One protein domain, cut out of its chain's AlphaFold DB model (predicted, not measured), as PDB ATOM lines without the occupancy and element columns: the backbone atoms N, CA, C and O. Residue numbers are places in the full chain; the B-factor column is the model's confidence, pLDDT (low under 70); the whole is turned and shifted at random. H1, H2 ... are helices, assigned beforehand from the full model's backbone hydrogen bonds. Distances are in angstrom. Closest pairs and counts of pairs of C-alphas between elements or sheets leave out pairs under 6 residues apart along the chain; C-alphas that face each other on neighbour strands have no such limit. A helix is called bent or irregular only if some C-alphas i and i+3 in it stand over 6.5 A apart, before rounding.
ATOM      1  N   TRP A  92      58.418 -40.340 172.804       71.69
ATOM      2  CA  TRP A  92      58.242 -39.205 171.898       71.69
ATOM      3  C   TRP A  92      59.552 -38.696 171.302       71.69
ATOM      4  O   TRP A  92      59.572 -38.348 170.127       71.69
ATOM      5  N   GLY A  93      60.646 -38.685 172.066       77.06
ATOM      6  CA  GLY A  93      61.979 -38.350 171.560       77.06
ATOM      7  C   GLY A  93      62.449 -39.351 170.505       77.06
ATOM      8  O   GLY A  93      62.977 -38.952 169.465       77.06
ATOM      9  N   PHE A  94      62.165 -40.640 170.716       74.38
ATOM     10  CA  PHE A  94      62.428 -41.682 169.725       74.38
ATOM     11  C   PHE A  94      61.583 -41.500 168.458       74.38
ATOM     12  O   PHE A  94      62.122 -41.539 167.355       74.38
ATOM     13  N   LEU A  95      60.278 -41.238 168.588       75.00
ATOM     14  CA  LEU A  95      59.399 -41.016 167.435       75.00
ATOM     15  C   LEU A  95      59.764 -39.742 166.658       75.00
ATOM     16  O   LEU A  95      59.879 -39.782 165.434       75.00
ATOM     17  N   LEU A  96      59.997 -38.626 167.352       78.31
ATOM     18  CA  LEU A  96      60.302 -37.336 166.728       78.31
ATOM     19  C   LEU A  96      61.669 -37.313 166.044       78.31
ATOM     20  O   LEU A  96      61.819 -36.613 165.047       78.31
ATOM     21  N   ARG A  97      62.657 -38.070 166.536       79.75
ATOM     22  CA  ARG A  97      63.975 -38.180 165.885       79.75
ATOM     23  C   ARG A  97      64.026 -39.306 164.853       79.75
ATOM     24  O   ARG A  97      64.634 -39.142 163.800       79.75
ATOM     25  N   GLY A  98      63.363 -40.429 165.121       80.56
ATOM     26  CA  GLY A  98      63.378 -41.614 164.266       80.56
ATOM     27  C   GLY A  98      62.577 -41.450 162.976       80.56
ATOM     28  O   GLY A  98      63.059 -41.831 161.912       80.56
ATOM     29  N   ILE A  99      61.383 -40.844 163.032       78.81
ATOM     30  CA  ILE A  99      60.522 -40.694 161.845       78.81
ATOM     31  C   ILE A  99      61.195 -39.840 160.755       78.81
ATOM     32  O   ILE A  99      61.246 -40.305 159.615       78.81
ATOM     33  N   PRO A 100      61.762 -38.649 161.042       82.75
ATOM     34  CA  PRO A 100      62.430 -37.849 160.015       82.75
ATOM     35  C   PRO A 100      63.619 -38.560 159.365       82.75
ATOM     36  O   PRO A 100      63.805 -38.434 158.158       82.75
ATOM     37  N   LEU A 101      64.392 -39.333 160.138       80.19
ATOM     38  CA  LEU A 101      65.507 -40.131 159.619       80.19
ATOM     39  C   LEU A 101      65.029 -41.252 158.693       80.19
ATOM     40  O   LEU A 101      65.616 -41.500 157.644       80.19
ATOM     41  N   LEU A 102      63.935 -41.918 159.053       77.50
ATOM     42  CA  LEU A 102      63.368 -42.984 158.234       77.50
ATOM     43  C   LEU A 102      62.800 -42.415 156.922       77.50
ATOM     44  O   LEU A 102      63.042 -42.958 155.841       77.50
ATOM     45  N   VAL A 103      62.125 -41.264 157.001       80.12
ATOM     46  CA  VAL A 103      61.636 -40.531 155.829       80.12
ATOM     47  C   VAL A 103      62.797 -40.075 154.943       80.12
ATOM     48  O   VAL A 103      62.738 -40.284 153.732       80.12
ATOM     49  N   SER A 104      63.873 -39.519 155.506       80.25
ATOM     50  CA  SER A 104      65.013 -39.039 154.717       80.25
ATOM     51  C   SER A 104      65.745 -40.173 153.993       80.25
ATOM     52  O   SER A 104      65.973 -40.066 152.788       80.25
ATOM     53  N   PHE A 105      66.020 -41.298 154.661       78.69
ATOM     54  CA  PHE A 105      66.613 -42.479 154.022       78.69
ATOM     55  C   PHE A 105      65.732 -43.034 152.899       78.69
ATOM     56  O   PHE A 105      66.234 -43.372 151.825       78.69
ATOM     57  N   SER A 106      64.414 -43.086 153.118       81.00
ATOM     58  CA  SER A 106      63.472 -43.526 152.084       81.00
ATOM     59  C   SER A 106      63.480 -42.592 150.869       81.00
ATOM     60  O   SER A 106      63.540 -43.065 149.735       81.00
ATOM     61  N   MET A 107      63.520 -41.274 151.093       82.19
ATOM     62  CA  MET A 107      63.576 -40.274 150.029       82.19
ATOM     63  C   MET A 107      64.848 -40.405 149.196       82.19
ATOM     64  O   MET A 107      64.774 -40.365 147.969       82.19
ATOM     65  N   ILE A 108      66.000 -40.620 149.837       87.50
ATOM     66  CA  ILE A 108      67.266 -40.852 149.128       87.50
ATOM     67  C   ILE A 108      67.142 -42.083 148.225       87.50
ATOM     68  O   ILE A 108      67.449 -41.992 147.039       87.50
ATOM     69  N   GLY A 109      66.620 -43.201 148.741       82.44
ATOM     70  CA  GLY A 109      66.410 -44.416 147.949       82.44
ATOM     71  C   GLY A 109      65.490 -44.198 146.743       82.44
ATOM     72  O   GLY A 109      65.813 -44.633 145.636       82.44
ATOM     73  N   VAL A 110      64.382 -43.472 146.930       83.88
ATOM     74  CA  VAL A 110      63.451 -43.118 145.845       83.88
ATOM     75  C   VAL A 110      64.145 -42.256 144.789       83.88
ATOM     76  O   VAL A 110      64.041 -42.550 143.601       83.88
ATOM     77  N   ILE A 111      64.895 -41.230 145.200       89.12
ATOM     78  CA  ILE A 111      65.623 -40.347 144.280       89.12
ATOM     79  C   ILE A 111      66.678 -41.135 143.494       89.12
ATOM     80  O   ILE A 111      66.729 -41.033 142.268       89.12
ATOM     81  N   THR A 112      67.487 -41.959 144.166       92.50
ATOM     82  CA  THR A 112      68.494 -42.809 143.513       92.50
ATOM     83  C   THR A 112      67.851 -43.745 142.491       92.50
ATOM     84  O   THR A 112      68.369 -43.903 141.384       92.50
ATOM     85  N   TRP A 113      66.697 -44.324 142.820       90.38
ATOM     86  CA  TRP A 113      65.963 -45.203 141.916       90.38
ATOM     87  C   TRP A 113      65.377 -44.461 140.700       90.38
ATOM     88  O   TRP A 113      65.488 -44.955 139.578       90.38
ATOM     89  N   ILE A 114      64.843 -43.247 140.881       89.12
ATOM     90  CA  ILE A 114      64.381 -42.387 139.775       89.12
ATOM     91  C   ILE A 114      65.540 -42.047 138.830       89.12
ATOM     92  O   ILE A 114      65.392 -42.159 137.612       89.12
ATOM     93  N   ILE A 115      66.701 -41.668 139.378       91.81
ATOM     94  CA  ILE A 115      67.903 -41.361 138.587       91.81
ATOM     95  C   ILE A 115      68.336 -42.590 137.780       91.81
ATOM     96  O   ILE A 115      68.589 -42.479 136.580       91.81
ATOM     97  N   TYR A 116      68.366 -43.767 138.412       93.25
ATOM     98  CA  TYR A 116      68.685 -45.029 137.744       93.25
ATOM     99  C   TYR A 116      67.732 -45.329 136.574       93.25
ATOM    100  O   TYR A 116      68.180 -45.689 135.483       93.25
ATOM    101  N   LEU A 117      66.421 -45.143 136.760       87.00
ATOM    102  CA  LEU A 117      65.441 -45.338 135.688       87.00
ATOM    103  C   LEU A 117      65.618 -44.328 134.546       87.00
ATOM    104  O   LEU A 117      65.561 -44.726 133.386       87.00
ATOM    105  N   GLY A 118      65.892 -43.056 134.860       90.38
ATOM    106  CA  GLY A 118      66.185 -42.016 133.867       90.38
ATOM    107  C   GLY A 118      67.395 -42.336 132.994       90.38
ATOM    108  O   GLY A 118      67.354 -42.114 131.783       90.38
ATOM    109  N   GLN A 119      68.438 -42.930 133.581       93.31
ATOM    110  CA  GLN A 119      69.610 -43.398 132.836       93.31
ATOM    111  C   GLN A 119      69.295 -44.590 131.923       93.31
ATOM    112  O   GLN A 119      69.904 -44.718 130.863       93.31
ATOM    113  N   LYS A 120      68.358 -45.460 132.319       93.75
ATOM    114  CA  LYS A 120      68.078 -46.720 131.619       93.75
ATOM    115  C   LYS A 120      66.990 -46.627 130.544       93.75
ATOM    116  O   LYS A 120      67.136 -47.266 129.507       93.75
ATOM    117  N   TYR A 121      65.914 -45.875 130.784       89.50
ATOM    118  CA  TYR A 121      64.692 -45.881 129.957       89.50
ATOM    119  C   TYR A 121      64.338 -44.512 129.355       89.50
ATOM    120  O   TYR A 121      63.257 -44.345 128.808       89.50
ATOM    121  N   THR A 122      65.264 -43.545 129.395       92.00
ATOM    122  CA  THR A 122      65.071 -42.134 129.004       92.00
ATOM    123  C   THR A 122      64.113 -41.355 129.914       92.00
ATOM    124  O   THR A 122      63.100 -41.857 130.391       92.00
ATOM    125  N   TRP A 123      64.409 -40.071 130.136       92.50
ATOM    126  CA  TRP A 123      63.659 -39.217 131.068       92.50
ATOM    127  C   TRP A 123      62.194 -38.959 130.683       92.50
ATOM    128  O   TRP A 123      61.429 -38.499 131.527       92.50
ATOM    129  N   GLN A 124      61.795 -39.252 129.441       93.81
ATOM    130  CA  GLN A 124      60.404 -39.114 128.997       93.81
ATOM    131  C   GLN A 124      59.511 -40.253 129.511       93.81
ATOM    132  O   GLN A 124      58.359 -40.004 129.859       93.81
ATOM    133  N   GLU A 125      60.034 -41.479 129.619       89.12
ATOM    134  CA  GLU A 125      59.266 -42.655 130.064       89.12
ATOM    135  C   GLU A 125      59.335 -42.866 131.588       89.12
ATOM    136  O   GLU A 125      58.433 -43.464 132.183       89.12
ATOM    137  N   THR A 126      60.368 -42.325 132.247       86.06
ATOM    138  CA  THR A 126      60.597 -42.474 133.694       86.06
ATOM    139  C   THR A 126      59.388 -42.128 134.570       86.06
ATOM    140  O   THR A 126      59.076 -42.932 135.450       86.06
ATOM    141  N   PRO A 127      58.661 -41.005 134.381       88.38
ATOM    142  CA  PRO A 127      57.541 -40.655 135.258       88.38
ATOM    143  C   PRO A 127      56.417 -41.694 135.228       88.38
ATOM    144  O   PRO A 127      55.836 -42.006 136.269       88.38
ATOM    145  N   LEU A 128      56.138 -42.266 134.051       92.06
ATOM    146  CA  LEU A 128      55.106 -43.285 133.884       92.06
ATOM    147  C   LEU A 128      55.502 -44.587 134.593       92.06
ATOM    148  O   LEU A 128      54.692 -45.152 135.327       92.06
ATOM    149  N   LEU A 129      56.754 -45.028 134.428       88.88
ATOM    150  CA  LEU A 129      57.284 -46.231 135.081       88.88
ATOM    151  C   LEU A 129      57.322 -46.090 136.610       88.88
ATOM    152  O   LEU A 129      56.956 -47.020 137.337       88.88
ATOM    153  N   VAL A 130      57.719 -44.916 137.106       87.25
ATOM    154  CA  VAL A 130      57.712 -44.594 138.541       87.25
ATOM    155  C   VAL A 130      56.282 -44.626 139.081       87.25
ATOM    156  O   VAL A 130      56.024 -45.287 140.085       87.25
ATOM    157  N   TRP A 131      55.332 -43.989 138.392       89.62
ATOM    158  CA  TRP A 131      53.924 -43.988 138.793       89.62
ATOM    159  C   TRP A 131      53.313 -45.396 138.826       89.62
ATOM    160  O   TRP A 131      52.661 -45.774 139.802       89.62
ATOM    161  N   GLN A 132      53.552 -46.207 137.793       92.50
ATOM    162  CA  GLN A 132      53.078 -47.595 137.742       92.50
ATOM    163  C   GLN A 132      53.646 -48.435 138.889       92.50
ATOM    164  O   GLN A 132      52.916 -49.179 139.540       92.50
ATOM    165  N   SER A 133      54.928 -48.266 139.203       85.62
ATOM    166  CA  SER A 133      55.555 -48.994 140.306       85.62
ATOM    167  C   SER A 133      55.016 -48.554 141.669       85.62
ATOM    168  O   SER A 133      54.718 -49.402 142.508       85.62
ATOM    169  N   ILE A 134      54.836 -47.243 141.889       82.12
ATOM    170  CA  ILE A 134      54.261 -46.704 143.133       82.12
ATOM    171  C   ILE A 134      52.838 -47.224 143.321       82.12
ATOM    172  O   ILE A 134      52.499 -47.706 144.398       82.12
ATOM    173  N   THR A 135      52.006 -47.174 142.280       86.69
ATOM    174  CA  THR A 135      50.623 -47.668 142.352       86.69
ATOM    175  C   THR A 135      50.566 -49.178 142.580       86.69
ATOM    176  O   THR A 135      49.763 -49.637 143.392       86.69
ATOM    177  N   GLN A 136      51.450 -49.963 141.955       89.00
ATOM    178  CA  GLN A 136      51.537 -51.405 142.191       89.00
ATOM    179  C   GLN A 136      51.998 -51.730 143.620       89.00
ATOM    180  O   GLN A 136      51.388 -52.576 144.275       89.00
ATOM    181  N   MET A 137      53.020 -51.035 144.130       79.06
ATOM    182  CA  MET A 137      53.459 -51.160 145.523       79.06
ATOM    183  C   MET A 137      52.348 -50.775 146.501       79.06
ATOM    184  O   MET A 137      52.118 -51.491 147.471       79.06
ATOM    185  N   TRP A 138      51.634 -49.681 146.234       84.50
ATOM    186  CA  TRP A 138      50.533 -49.199 147.064       84.50
ATOM    187  C   TRP A 138      49.375 -50.197 147.110       84.50
ATOM    188  O   TRP A 138      48.895 -50.549 148.186       84.50
ATOM    189  N   ASN A 139      48.969 -50.723 145.955       87.44
ATOM    190  CA  ASN A 139      47.932 -51.749 145.873       87.44
ATOM    191  C   ASN A 139      48.367 -53.044 146.577       87.44
ATOM    192  O   ASN A 139      47.579 -53.641 147.311       87.44
ATOM    193  N   GLY A 140      49.631 -53.449 146.413       81.88
ATOM    194  CA  GLY A 140      50.220 -54.576 147.134       81.88
ATOM    195  C   GLY A 140      50.180 -54.368 148.649       81.88
ATOM    196  O   GLY A 140      49.691 -55.233 149.375       81.88
ATOM    197  N   PHE A 141      50.594 -53.195 149.122       78.94
ATOM    198  CA  PHE A 141      50.549 -52.821 150.533       78.94
ATOM    199  C   PHE A 141      49.128 -52.901 151.104       78.94
ATOM    200  O   PHE A 141      48.912 -53.591 152.101       78.94
ATOM    201  N   TRP A 142      48.141 -52.286 150.446       83.25
ATOM    202  CA  TRP A 142      46.745 -52.360 150.889       83.25
ATOM    203  C   TRP A 142      46.187 -53.776 150.855       83.25
ATOM    204  O   TRP A 142      45.427 -54.141 151.747       83.25
ATOM    205  N   SER A 143      46.584 -54.600 149.883       82.69
ATOM    206  CA  SER A 143      46.158 -56.000 149.835       82.69
ATOM    207  C   SER A 143      46.678 -56.801 151.033       82.69
ATOM    208  O   SER A 143      45.919 -57.563 151.632       82.69
ATOM    209  N   ILE A 144      47.931 -56.571 151.442       78.44
ATOM    210  CA  ILE A 144      48.536 -57.194 152.626       78.44
ATOM    211  C   ILE A 144      47.845 -56.688 153.891       78.44
ATOM    212  O   ILE A 144      47.487 -57.488 154.753       78.44
ATOM    213  N   LEU A 145      47.616 -55.378 153.993       73.62
ATOM    214  CA  LEU A 145      46.997 -54.757 155.161       73.62
ATOM    215  C   LEU A 145      45.543 -55.214 155.327       73.62
ATOM    216  O   LEU A 145      45.127 -55.578 156.423       73.62
ATOM    217  N   HIS A 146      44.793 -55.300 154.230       82.75
ATOM    218  CA  HIS A 146      43.438 -55.840 154.216       82.75
ATOM    219  C   HIS A 146      43.413 -57.338 154.555       82.75
ATOM    220  O   HIS A 146      42.577 -57.776 155.343       82.75
ATOM    221  N   LEU A 147      44.350 -58.138 154.027       86.81
ATOM    222  CA  LEU A 147      44.481 -59.553 154.390       86.81
ATOM    223  C   LEU A 147      44.780 -59.719 155.886       86.81
ATOM    224  O   LEU A 147      44.134 -60.532 156.549       86.81
ATOM    225  N   ALA A 148      45.719 -58.938 156.421       77.00
ATOM    226  CA  ALA A 148      46.063 -58.936 157.838       77.00
ATOM    227  C   ALA A 148      44.867 -58.510 158.696       77.00
ATOM    228  O   ALA A 148      44.525 -59.207 159.649       77.00
ATOM    229  N   GLY A 149      44.175 -57.433 158.313       81.25
ATOM    230  CA  GLY A 149      42.967 -56.950 158.978       81.25
ATOM    231  C   GLY A 149      41.850 -57.993 158.994       81.25
ATOM    232  O   GLY A 149      41.268 -58.250 160.045       81.25
ATOM    233  N   ASN A 150      41.610 -58.678 157.875       87.38
ATOM    234  CA  ASN A 150      40.610 -59.743 157.795       87.38
ATOM    235  C   ASN A 150      40.982 -60.950 158.656       87.38
ATOM    236  O   ASN A 150      40.128 -61.489 159.357       87.38
ATOM    237  N   LYS A 151      42.252 -61.373 158.644       81.81
ATOM    238  CA  LYS A 151      42.729 -62.475 159.494       81.81
ATOM    239  C   LYS A 151      42.650 -62.119 160.975       81.81
ATOM    240  O   LYS A 151      42.233 -62.954 161.772       81.81
ATOM    241  N   PHE A 152      42.992 -60.884 161.327       78.19
ATOM    242  CA  PHE A 152      42.897 -60.368 162.686       78.19
ATOM    243  C   PHE A 152      41.438 -60.289 163.145       78.19
ATOM    244  O   PHE A 152      41.090 -60.836 164.185       78.19
ATOM    245  N   SER A 153      40.552 -59.705 162.338       81.94
ATOM    246  CA  SER A 153      39.116 -59.651 162.622       81.94
ATOM    247  C   SER A 153      38.515 -61.048 162.780       81.94
ATOM    248  O   SER A 153      37.810 -61.305 163.753       81.94
ATOM    249  N   GLN A 154      38.861 -61.988 161.894       84.81
ATOM    250  CA  GLN A 154      38.414 -63.377 161.991       84.81
ATOM    251  C   GLN A 154      38.927 -64.055 163.271       84.81
ATOM    252  O   GLN A 154      38.177 -64.782 163.923       84.81
ATOM    253  N   PHE A 155      40.179 -63.805 163.659       81.94
ATOM    254  CA  PHE A 155      40.733 -64.286 164.923       81.94
ATOM    255  C   PHE A 155      39.951 -63.738 166.124       81.94
ATOM    256  O   PHE A 155      39.539 -64.516 166.984       81.94
ATOM    257  N   PHE A 156      39.672 -62.433 166.163       80.38
ATOM    258  CA  PHE A 156      38.888 -61.828 167.241       80.38
ATOM    259  C   PHE A 156      37.462 -62.361 167.275       80.38
ATOM    260  O   PHE A 156      37.004 -62.764 168.336       80.38
ATOM    261  N   TYR A 157      36.787 -62.427 166.129       84.19
ATOM    262  CA  TYR A 157      35.418 -62.921 166.046       84.19
ATOM    263  C   TYR A 157      35.317 -64.376 166.506       84.19
ATOM    264  O   TYR A 157      34.482 -64.698 167.338       84.19
ATOM    265  N   THR A 158      36.207 -65.254 166.032       83.62
ATOM    266  CA  THR A 158      36.201 -66.673 166.430       83.62
ATOM    267  C   THR A 158      36.580 -66.877 167.894       83.62
ATOM    268  O   THR A 158      35.983 -67.721 168.562       83.62
ATOM    269  N   THR A 159      37.537 -66.106 168.417       78.19
ATOM    270  CA  THR A 159      37.921 -66.153 169.836       78.19
ATOM    271  C   THR A 159      36.783 -65.650 170.720       78.19
ATOM    272  O   THR A 159      36.449 -66.290 171.714       78.19
ATOM    273  N   TRP A 160      36.149 -64.544 170.327       80.50
ATOM    274  CA  TRP A 160      35.016 -63.946 171.028       80.50
ATOM    275  C   TRP A 160      33.786 -64.854 171.011       80.50
ATOM    276  O   TRP A 160      33.233 -65.148 172.065       80.50
ATOM    277  N   ASP A 161      33.395 -65.362 169.843       82.06
ATOM    278  CA  ASP A 161      32.273 -66.291 169.688       82.06
ATOM    279  C   ASP A 161      32.496 -67.576 170.498       82.06
ATOM    280  O   ASP A 161      31.605 -68.018 171.217       82.06
ATOM    281  N   THR A 162      33.719 -68.122 170.497       78.75
ATOM    282  CA  THR A 162      34.063 -69.289 171.330       78.75
ATOM    283  C   THR A 162      33.982 -68.965 172.829       78.75
ATOM    284  O   THR A 162      33.577 -69.819 173.616       78.75
ATOM    285  N   ALA A 163      34.354 -67.751 173.245       74.50
ATOM    286  CA  ALA A 163      34.262 -67.325 174.641       74.50
ATOM    287  C   ALA A 163      32.807 -67.115 175.099       74.50
ATOM    288  O   ALA A 163      32.478 -67.456 176.232       74.50
ATOM    289  N   PHE A 164      31.936 -66.599 174.225       77.38
ATOM    290  CA  PHE A 164      30.534 -66.299 174.541       77.38
ATOM    291  C   PHE A 164      29.586 -67.492 174.387       77.38
ATOM    292  O   PHE A 164      28.648 -67.628 175.166       77.38
ATOM    293  N   THR A 165      29.819 -68.375 173.415       75.69
ATOM    294  CA  THR A 165      28.993 -69.582 173.208       75.69
ATOM    295  C   THR A 165      29.360 -70.726 174.150       75.69
ATOM    296  O   THR A 165      28.764 -71.801 174.073       75.69
ATOM    297  N   LEU A 166      30.319 -70.512 175.060       65.81
ATOM    298  CA  LEU A 166      30.693 -71.469 176.092       65.81
ATOM    299  C   LEU A 166      29.447 -71.781 176.945       65.81
ATOM    300  O   LEU A 166      28.985 -70.916 177.687       65.81
ATOM    301  N   PRO A 167      28.875 -72.997 176.876       60.78
ATOM    302  CA  PRO A 167      27.630 -73.269 177.575       60.78
ATOM    303  C   PRO A 167      27.884 -73.200 179.082       60.78
ATOM    304  O   PRO A 167      28.707 -73.970 179.597       60.78
ATOM    305  N   LEU A 174      37.615 -76.961 183.509       73.94
ATOM    306  CA  LEU A 174      38.108 -75.723 182.867       73.94
ATOM    307  C   LEU A 174      39.352 -75.934 181.979       73.94
ATOM    308  O   LEU A 174      39.491 -75.304 180.931       73.94
ATOM    309  N   LEU A 175      40.213 -76.877 182.365       71.31
ATOM    310  CA  LEU A 175      41.413 -77.287 181.636       71.31
ATOM    311  C   LEU A 175      41.144 -77.816 180.217       71.31
ATOM    312  O   LEU A 175      41.937 -77.545 179.318       71.31
ATOM    313  N   SER A 176      40.040 -78.530 179.970       72.25
ATOM    314  CA  SER A 176      39.738 -79.038 178.620       72.25
ATOM    315  C   SER A 176      39.301 -77.918 177.675       72.25
ATOM    316  O   SER A 176      39.673 -77.916 176.501       72.25
ATOM    317  N   LYS A 177      38.587 -76.915 178.202       70.81
ATOM    318  CA  LYS A 177      38.199 -75.708 177.460       70.81
ATOM    319  C   LYS A 177      39.415 -74.833 177.150       70.81
ATOM    320  O   LYS A 177      39.540 -74.339 176.032       70.81
ATOM    321  N   PHE A 178      40.346 -74.715 178.099       74.44
ATOM    322  CA  PHE A 178      41.616 -74.024 177.882       74.44
ATOM    323  C   PHE A 178      42.472 -74.721 176.818       74.44
ATOM    324  O   PHE A 178      42.957 -74.063 175.905       74.44
ATOM    325  N   ASN A 179      42.579 -76.053 176.851       75.06
ATOM    326  CA  ASN A 179      43.315 -76.807 175.829       75.06
ATOM    327  C   ASN A 179      42.697 -76.685 174.425       75.06
ATOM    328  O   ASN A 179      43.435 -76.657 173.441       75.06
ATOM    329  N   LEU A 180      41.370 -76.562 174.304       77.94
ATOM    330  CA  LEU A 180      40.709 -76.317 173.015       77.94
ATOM    331  C   LEU A 180      41.040 -74.918 172.461       77.94
ATOM    332  O   LEU A 180      41.292 -74.761 171.266       77.94
ATOM    333  N   LEU A 181      41.075 -73.905 173.331       74.06
ATOM    334  CA  LEU A 181      41.501 -72.554 172.957       74.06
ATOM    335  C   LEU A 181      42.988 -72.523 172.583       74.06
ATOM    336  O   LEU A 181      43.346 -71.932 171.567       74.06
ATOM    337  N   LEU A 182      43.839 -73.220 173.340       75.69
ATOM    338  CA  LEU A 182      45.274 -73.310 173.078       75.69
ATOM    339  C   LEU A 182      45.561 -74.001 171.738       75.69
ATOM    340  O   LEU A 182      46.347 -73.505 170.939       75.69
ATOM    341  N   THR A 183      44.873 -75.107 171.446       77.75
ATOM    342  CA  THR A 183      45.045 -75.843 170.181       77.75
ATOM    343  C   THR A 183      44.572 -75.032 168.972       77.75
ATOM    344  O   THR A 183      45.261 -74.994 167.949       77.75
ATOM    345  N   LYS A 184      43.463 -74.284 169.087       74.00
ATOM    346  CA  LYS A 184      43.056 -73.328 168.043       74.00
ATOM    347  C   LYS A 184      44.039 -72.164 167.893       74.00
ATOM    348  O   LYS A 184      44.321 -71.774 166.764       74.00
ATOM    349  N   ALA A 185      44.607 -71.649 168.983       67.00
ATOM    350  CA  ALA A 185      45.635 -70.610 168.921       67.00
ATOM    351  C   ALA A 185      46.903 -71.108 168.202       67.00
ATOM    352  O   ALA A 185      47.452 -70.399 167.359       67.00
ATOM    353  N   THR A 186      47.310 -72.363 168.433       70.50
ATOM    354  CA  THR A 186      48.450 -72.972 167.725       70.50
ATOM    355  C   THR A 186      48.200 -73.202 166.230       70.50
ATOM    356  O   THR A 186      49.144 -73.195 165.449       70.50
ATOM    357  N   ALA A 187      46.947 -73.306 165.769       76.94
ATOM    358  CA  ALA A 187      46.656 -73.382 164.332       76.94
ATOM    359  C   ALA A 187      47.025 -72.083 163.581       76.94
ATOM    360  O   ALA A 187      47.349 -72.115 162.394       76.94
ATOM    361  N   TYR A 188      47.040 -70.945 164.282       72.69
ATOM    362  CA  TYR A 188      47.492 -69.655 163.753       72.69
ATOM    363  C   TYR A 188      48.973 -69.373 164.026       72.69
ATOM    364  O   TYR A 188      49.465 -68.307 163.654       72.69
ATOM    365  N   GLN A 189      49.706 -70.326 164.611       77.19
ATOM    366  CA  GLN A 189      51.114 -70.172 164.971       77.19
ATOM    367  C   GLN A 189      51.966 -69.727 163.782       77.19
ATOM    368  O   GLN A 189      52.748 -68.802 163.926       77.19
ATOM    369  N   LYS A 190      51.752 -70.284 162.583       73.56
ATOM    370  CA  LYS A 190      52.483 -69.880 161.367       73.56
ATOM    371  C   LYS A 190      52.273 -68.408 160.996       73.56
ATOM    372  O   LYS A 190      53.200 -67.753 160.534       73.56
ATOM    373  N   VAL A 191      51.057 -67.890 161.181       70.56
ATOM    374  CA  VAL A 191      50.732 -66.484 160.890       70.56
ATOM    375  C   VAL A 191      51.347 -65.585 161.953       70.56
ATOM    376  O   VAL A 191      51.961 -64.577 161.616       70.56
ATOM    377  N   ILE A 192      51.246 -65.971 163.225       73.62
ATOM    378  CA  ILE A 192      51.857 -65.247 164.341       73.62
ATOM    379  C   ILE A 192      53.383 -65.224 164.192       73.62
ATOM    380  O   ILE A 192      53.970 -64.154 164.272       73.62
ATOM    381  N   GLU A 193      54.017 -66.353 163.871       73.69
ATOM    382  CA  GLU A 193      55.453 -66.462 163.588       73.69
ATOM    383  C   GLU A 193      55.875 -65.531 162.451       73.69
ATOM    384  O   GLU A 193      56.825 -64.771 162.610       73.69
ATOM    385  N   LEU A 194      55.152 -65.528 161.326       75.38
ATOM    386  CA  LEU A 194      55.477 -64.656 160.195       75.38
ATOM    387  C   LEU A 194      55.308 -63.170 160.546       75.38
ATOM    388  O   LEU A 194      56.110 -62.337 160.132       75.38
ATOM    389  N   THR A 195      54.283 -62.841 161.334       70.56
ATOM    390  CA  THR A 195      54.016 -61.466 161.777       70.56
ATOM    391  C   THR A 195      55.077 -61.001 162.773       70.56
ATOM    392  O   THR A 195      55.601 -59.900 162.638       70.56
ATOM    393  N   ILE A 196      55.460 -61.856 163.726       75.12
ATOM    394  CA  ILE A 196      56.555 -61.594 164.665       75.12
ATOM    395  C   ILE A 196      57.864 -61.421 163.896       75.12
ATOM    396  O   ILE A 196      58.570 -60.453 164.145       75.12
ATOM    397  N   LEU A 197      58.174 -62.286 162.926       75.44
ATOM    398  CA  LEU A 197      59.378 -62.157 162.100       75.44
ATOM    399  C   LEU A 197      59.396 -60.849 161.307       75.44
ATOM    400  O   LEU A 197      60.434 -60.195 161.253       75.44
ATOM    401  N   ALA A 198      58.265 -60.434 160.734       68.69
ATOM    402  CA  ALA A 198      58.157 -59.161 160.026       68.69
ATOM    403  C   ALA A 198      58.366 -57.960 160.965       68.69
ATOM    404  O   ALA A 198      59.095 -57.030 160.623       68.69
ATOM    405  N   VAL A 199      57.782 -57.997 162.167       71.31
ATOM    406  CA  VAL A 199      57.965 -56.955 163.189       71.31
ATOM    407  C   VAL A 199      59.408 -56.928 163.695       71.31
ATOM    408  O   VAL A 199      59.997 -55.858 163.789       71.31
ATOM    409  N   VAL A 200      60.014 -58.086 163.962       75.75
ATOM    410  CA  VAL A 200      61.415 -58.199 164.394       75.75
ATOM    411  C   VAL A 200      62.358 -57.694 163.305       75.75
ATOM    412  O   VAL A 200      63.252 -56.909 163.603       75.75
ATOM    413  N   ALA A 201      62.142 -58.073 162.044       75.12
ATOM    414  CA  ALA A 201      62.925 -57.565 160.922       75.12
ATOM    415  C   ALA A 201      62.809 -56.038 160.806       75.12
ATOM    416  O   ALA A 201      63.816 -55.356 160.629       75.12
ATOM    417  N   TRP A 202      61.603 -55.492 160.976       81.56
ATOM    418  CA  TRP A 202      61.383 -54.049 160.988       81.56
ATOM    419  C   TRP A 202      62.093 -53.352 162.160       81.56
ATOM    420  O   TRP A 202      62.755 -52.338 161.947       81.56
ATOM    421  N   ILE A 203      62.040 -53.919 163.373       69.38
ATOM    422  CA  ILE A 203      62.764 -53.407 164.551       69.38
ATOM    423  C   ILE A 203      64.276 -53.427 164.309       69.38
ATOM    424  O   ILE A 203      64.946 -52.444 164.603       69.38
ATOM    425  N   ILE A 204      64.821 -54.512 163.749       76.31
ATOM    426  CA  ILE A 204      66.252 -54.619 163.434       76.31
ATOM    427  C   ILE A 204      66.661 -53.532 162.440       76.31
ATOM    428  O   ILE A 204      67.656 -52.849 162.666       76.31
ATOM    429  N   ILE A 205      65.882 -53.334 161.373       77.19
ATOM    430  CA  ILE A 205      66.136 -52.266 160.399       77.19
ATOM    431  C   ILE A 205      66.115 -50.903 161.098       77.19
ATOM    432  O   ILE A 205      67.061 -50.137 160.944       77.19
ATOM    433  N   ALA A 206      65.103 -50.628 161.925       71.69
ATOM    434  CA  ALA A 206      64.998 -49.373 162.665       71.69
ATOM    435  C   ALA A 206      66.183 -49.144 163.624       71.69
ATOM    436  O   ALA A 206      66.707 -48.034 163.692       71.69
ATOM    437  N   LEU A 207      66.644 -50.187 164.325       71.19
ATOM    438  CA  LEU A 207      67.804 -50.124 165.222       71.19
ATOM    439  C   LEU A 207      69.109 -49.881 164.461       71.19
ATOM    440  O   LEU A 207      69.915 -49.060 164.891       71.19
ATOM    441  N   ILE A 208      69.308 -50.547 163.320       76.94
ATOM    442  CA  ILE A 208      70.474 -50.322 162.455       76.94
ATOM    443  C   ILE A 208      70.468 -48.881 161.943       76.94
ATOM    444  O   ILE A 208      71.493 -48.204 162.013       76.94
ATOM    445  N   THR A 209      69.318 -48.381 161.479       76.00
ATOM    446  CA  THR A 209      69.184 -46.988 161.040       76.00
ATOM    447  C   THR A 209      69.503 -46.020 162.180       76.00
ATOM    448  O   THR A 209      70.306 -45.112 161.986       76.00
ATOM    449  N   ALA A 210      68.958 -46.243 163.380       68.94
ATOM    450  CA  ALA A 210      69.230 -45.405 164.547       68.94
ATOM    451  C   ALA A 210      70.717 -45.408 164.948       68.94
ATOM    452  O   ALA A 210      71.277 -44.345 165.207       68.94
ATOM    453  N   PHE A 211      71.369 -46.575 164.943       77.44
ATOM    454  CA  PHE A 211      72.795 -46.722 165.256       77.44
ATOM    455  C   PHE A 211      73.695 -45.993 164.248       77.44
ATOM    456  O   PHE A 211      74.656 -45.319 164.624       77.44
ATOM    457  N   ILE A 212      73.379 -46.097 162.955       69.31
ATOM    458  CA  ILE A 212      74.116 -45.381 161.907       69.31
ATOM    459  C   ILE A 212      73.923 -43.870 162.074       69.31
ATOM    460  O   ILE A 212      74.892 -43.115 162.007       69.31
ATOM    461  N   SER A 213      72.699 -43.417 162.351       66.25
ATOM    462  CA  SER A 213      72.415 -41.998 162.571       66.25
ATOM    463  C   SER A 213      73.102 -41.433 163.813       66.25
ATOM    464  O   SER A 213      73.612 -40.317 163.750       66.25
ATOM    465  N   SER A 214      73.187 -42.187 164.916       69.19
ATOM    466  CA  SER A 214      73.921 -41.729 166.100       69.19
ATOM    467  C   SER A 214      75.411 -41.572 165.802       69.19
ATOM    468  O   SER A 214      75.995 -40.550 166.141       69.19
ATOM    469  N   ARG A 215      76.023 -42.529 165.095       72.75
ATOM    470  CA  ARG A 215      77.437 -42.439 164.688       72.75
ATOM    471  C   ARG A 215      77.724 -41.191 163.851       72.75
ATOM    472  O   ARG A 215      78.682 -40.487 164.139       72.75
ATOM    473  N   ILE A 216      76.873 -40.891 162.871       68.19
ATOM    474  CA  ILE A 216      77.051 -39.725 161.990       68.19
ATOM    475  C   ILE A 216      76.901 -38.403 162.760       68.19
ATOM    476  O   ILE A 216      77.632 -37.455 162.489       68.19
ATOM    477  N   CYS A 217      75.982 -38.321 163.727       61.78
ATOM    478  CA  CYS A 217      75.789 -37.095 164.507       61.78
ATOM    479  C   CYS A 217      76.887 -36.843 165.553       61.78
ATOM    480  O   CYS A 217      77.140 -35.682 165.869       61.78
ATOM    481  N   PHE A 218      77.530 -37.885 166.085       54.41
ATOM    482  CA  PHE A 218      78.560 -37.727 167.120       54.41
ATOM    483  C   PHE A 218      79.978 -37.510 166.559       54.41
ATOM    484  O   PHE A 218      80.755 -36.801 167.190       54.41
ATOM    485  N   ASP A 219      80.295 -37.982 165.347       53.84
ATOM    486  CA  ASP A 219      81.631 -37.800 164.736       53.84
ATOM    487  C   ASP A 219      81.931 -36.359 164.257       53.84
ATOM    488  O   ASP A 219      83.009 -36.088 163.739       53.84
ATOM    489  N   HIS A 220      81.002 -35.405 164.384       52.81
ATOM    490  CA  HIS A 220      81.232 -33.991 164.019       52.81
ATOM    491  C   HIS A 220      81.272 -33.038 165.227       52.81
ATOM    492  O   HIS A 220      81.351 -31.822 165.048       52.81
TER     493      HIS A 220
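This is residues 92 to 167 and 174 to 220 of the 225 residues of the protein "Anti-sigma-W factor RsiW" of Desulfotomaculum aeronauticum DSM 10349 (UniProt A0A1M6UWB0). Long helix H2 makes one side of an open, flat triangular frame of helices; H1 meets it at one end as a V, and H4 makes the third side, crossing H1 near H1's first residues. Short H3 lies near the far end of H2, and the middle of the frame is empty. The printed part has 123 residues with four named helices, H1, H2, H3, H4 along the chain, and no named strand: all helix. It is extended, with a radius of gyration of the C-alphas of 22.1 A and spans of 67 by 42 by 22 A.

H2, residues 126 to 164, is 56.0 A long and begins at C-alpha 126 (60.597, -42.474, 133.694). H1, residues 92 to 121, is 43.0 A long and begins at C-alpha 92 (58.242, -39.205, 171.898); it is neither bent nor irregular, but only just: C-alphas 97 and 100 are 6.1 A apart. H3, residues 174 to 187, measures 20.5 A. H4, residues 189 to 218, measures 42.6 A and ends at C-alpha 218 (78.560, -37.727, 167.120).

H2 and H1 are a helical hairpin and touch with residues 126 to 130 and 114 to 118 alone, closest at the C-alphas of Thr 126 and Gly 118, 5.6 A. They run opposite ways at a steep tilt of 42 degrees. H3 is close to H2 but not clearly touching, the closest C-alphas being those of Leu 181 and Thr 159, 8.0 A apart; they run opposite ways at a shallow tilt of 15 degrees. H3 and H4 meet only through their link. H4, with residues 206 to 213 alone, touches residues 98 to 102 of H1, about perpendicular at 87 degrees; the closest C-alphas, of Ala 210 and Gly 98, are 7.0 A apart. H2 and H4 are apart. Every O i to N i+4 pair is within hydrogen-bond range in H2, H3 and H4, and 24 of 26 in H1.

The C-alphas farthest apart, of Thr 122 and Leu 174, are 69.0 A apart. Residues 168 to 173 are not printed, and C-alphas 167 and 174 are 12.0 A apart across this cut. The links H1 to H2 and H3 to H4 are tight. Residues 131 to 147 of H2 stand free. Mean pLDDT of the printed part is 78.9, with 14 residues under 70, among them 216 to 220.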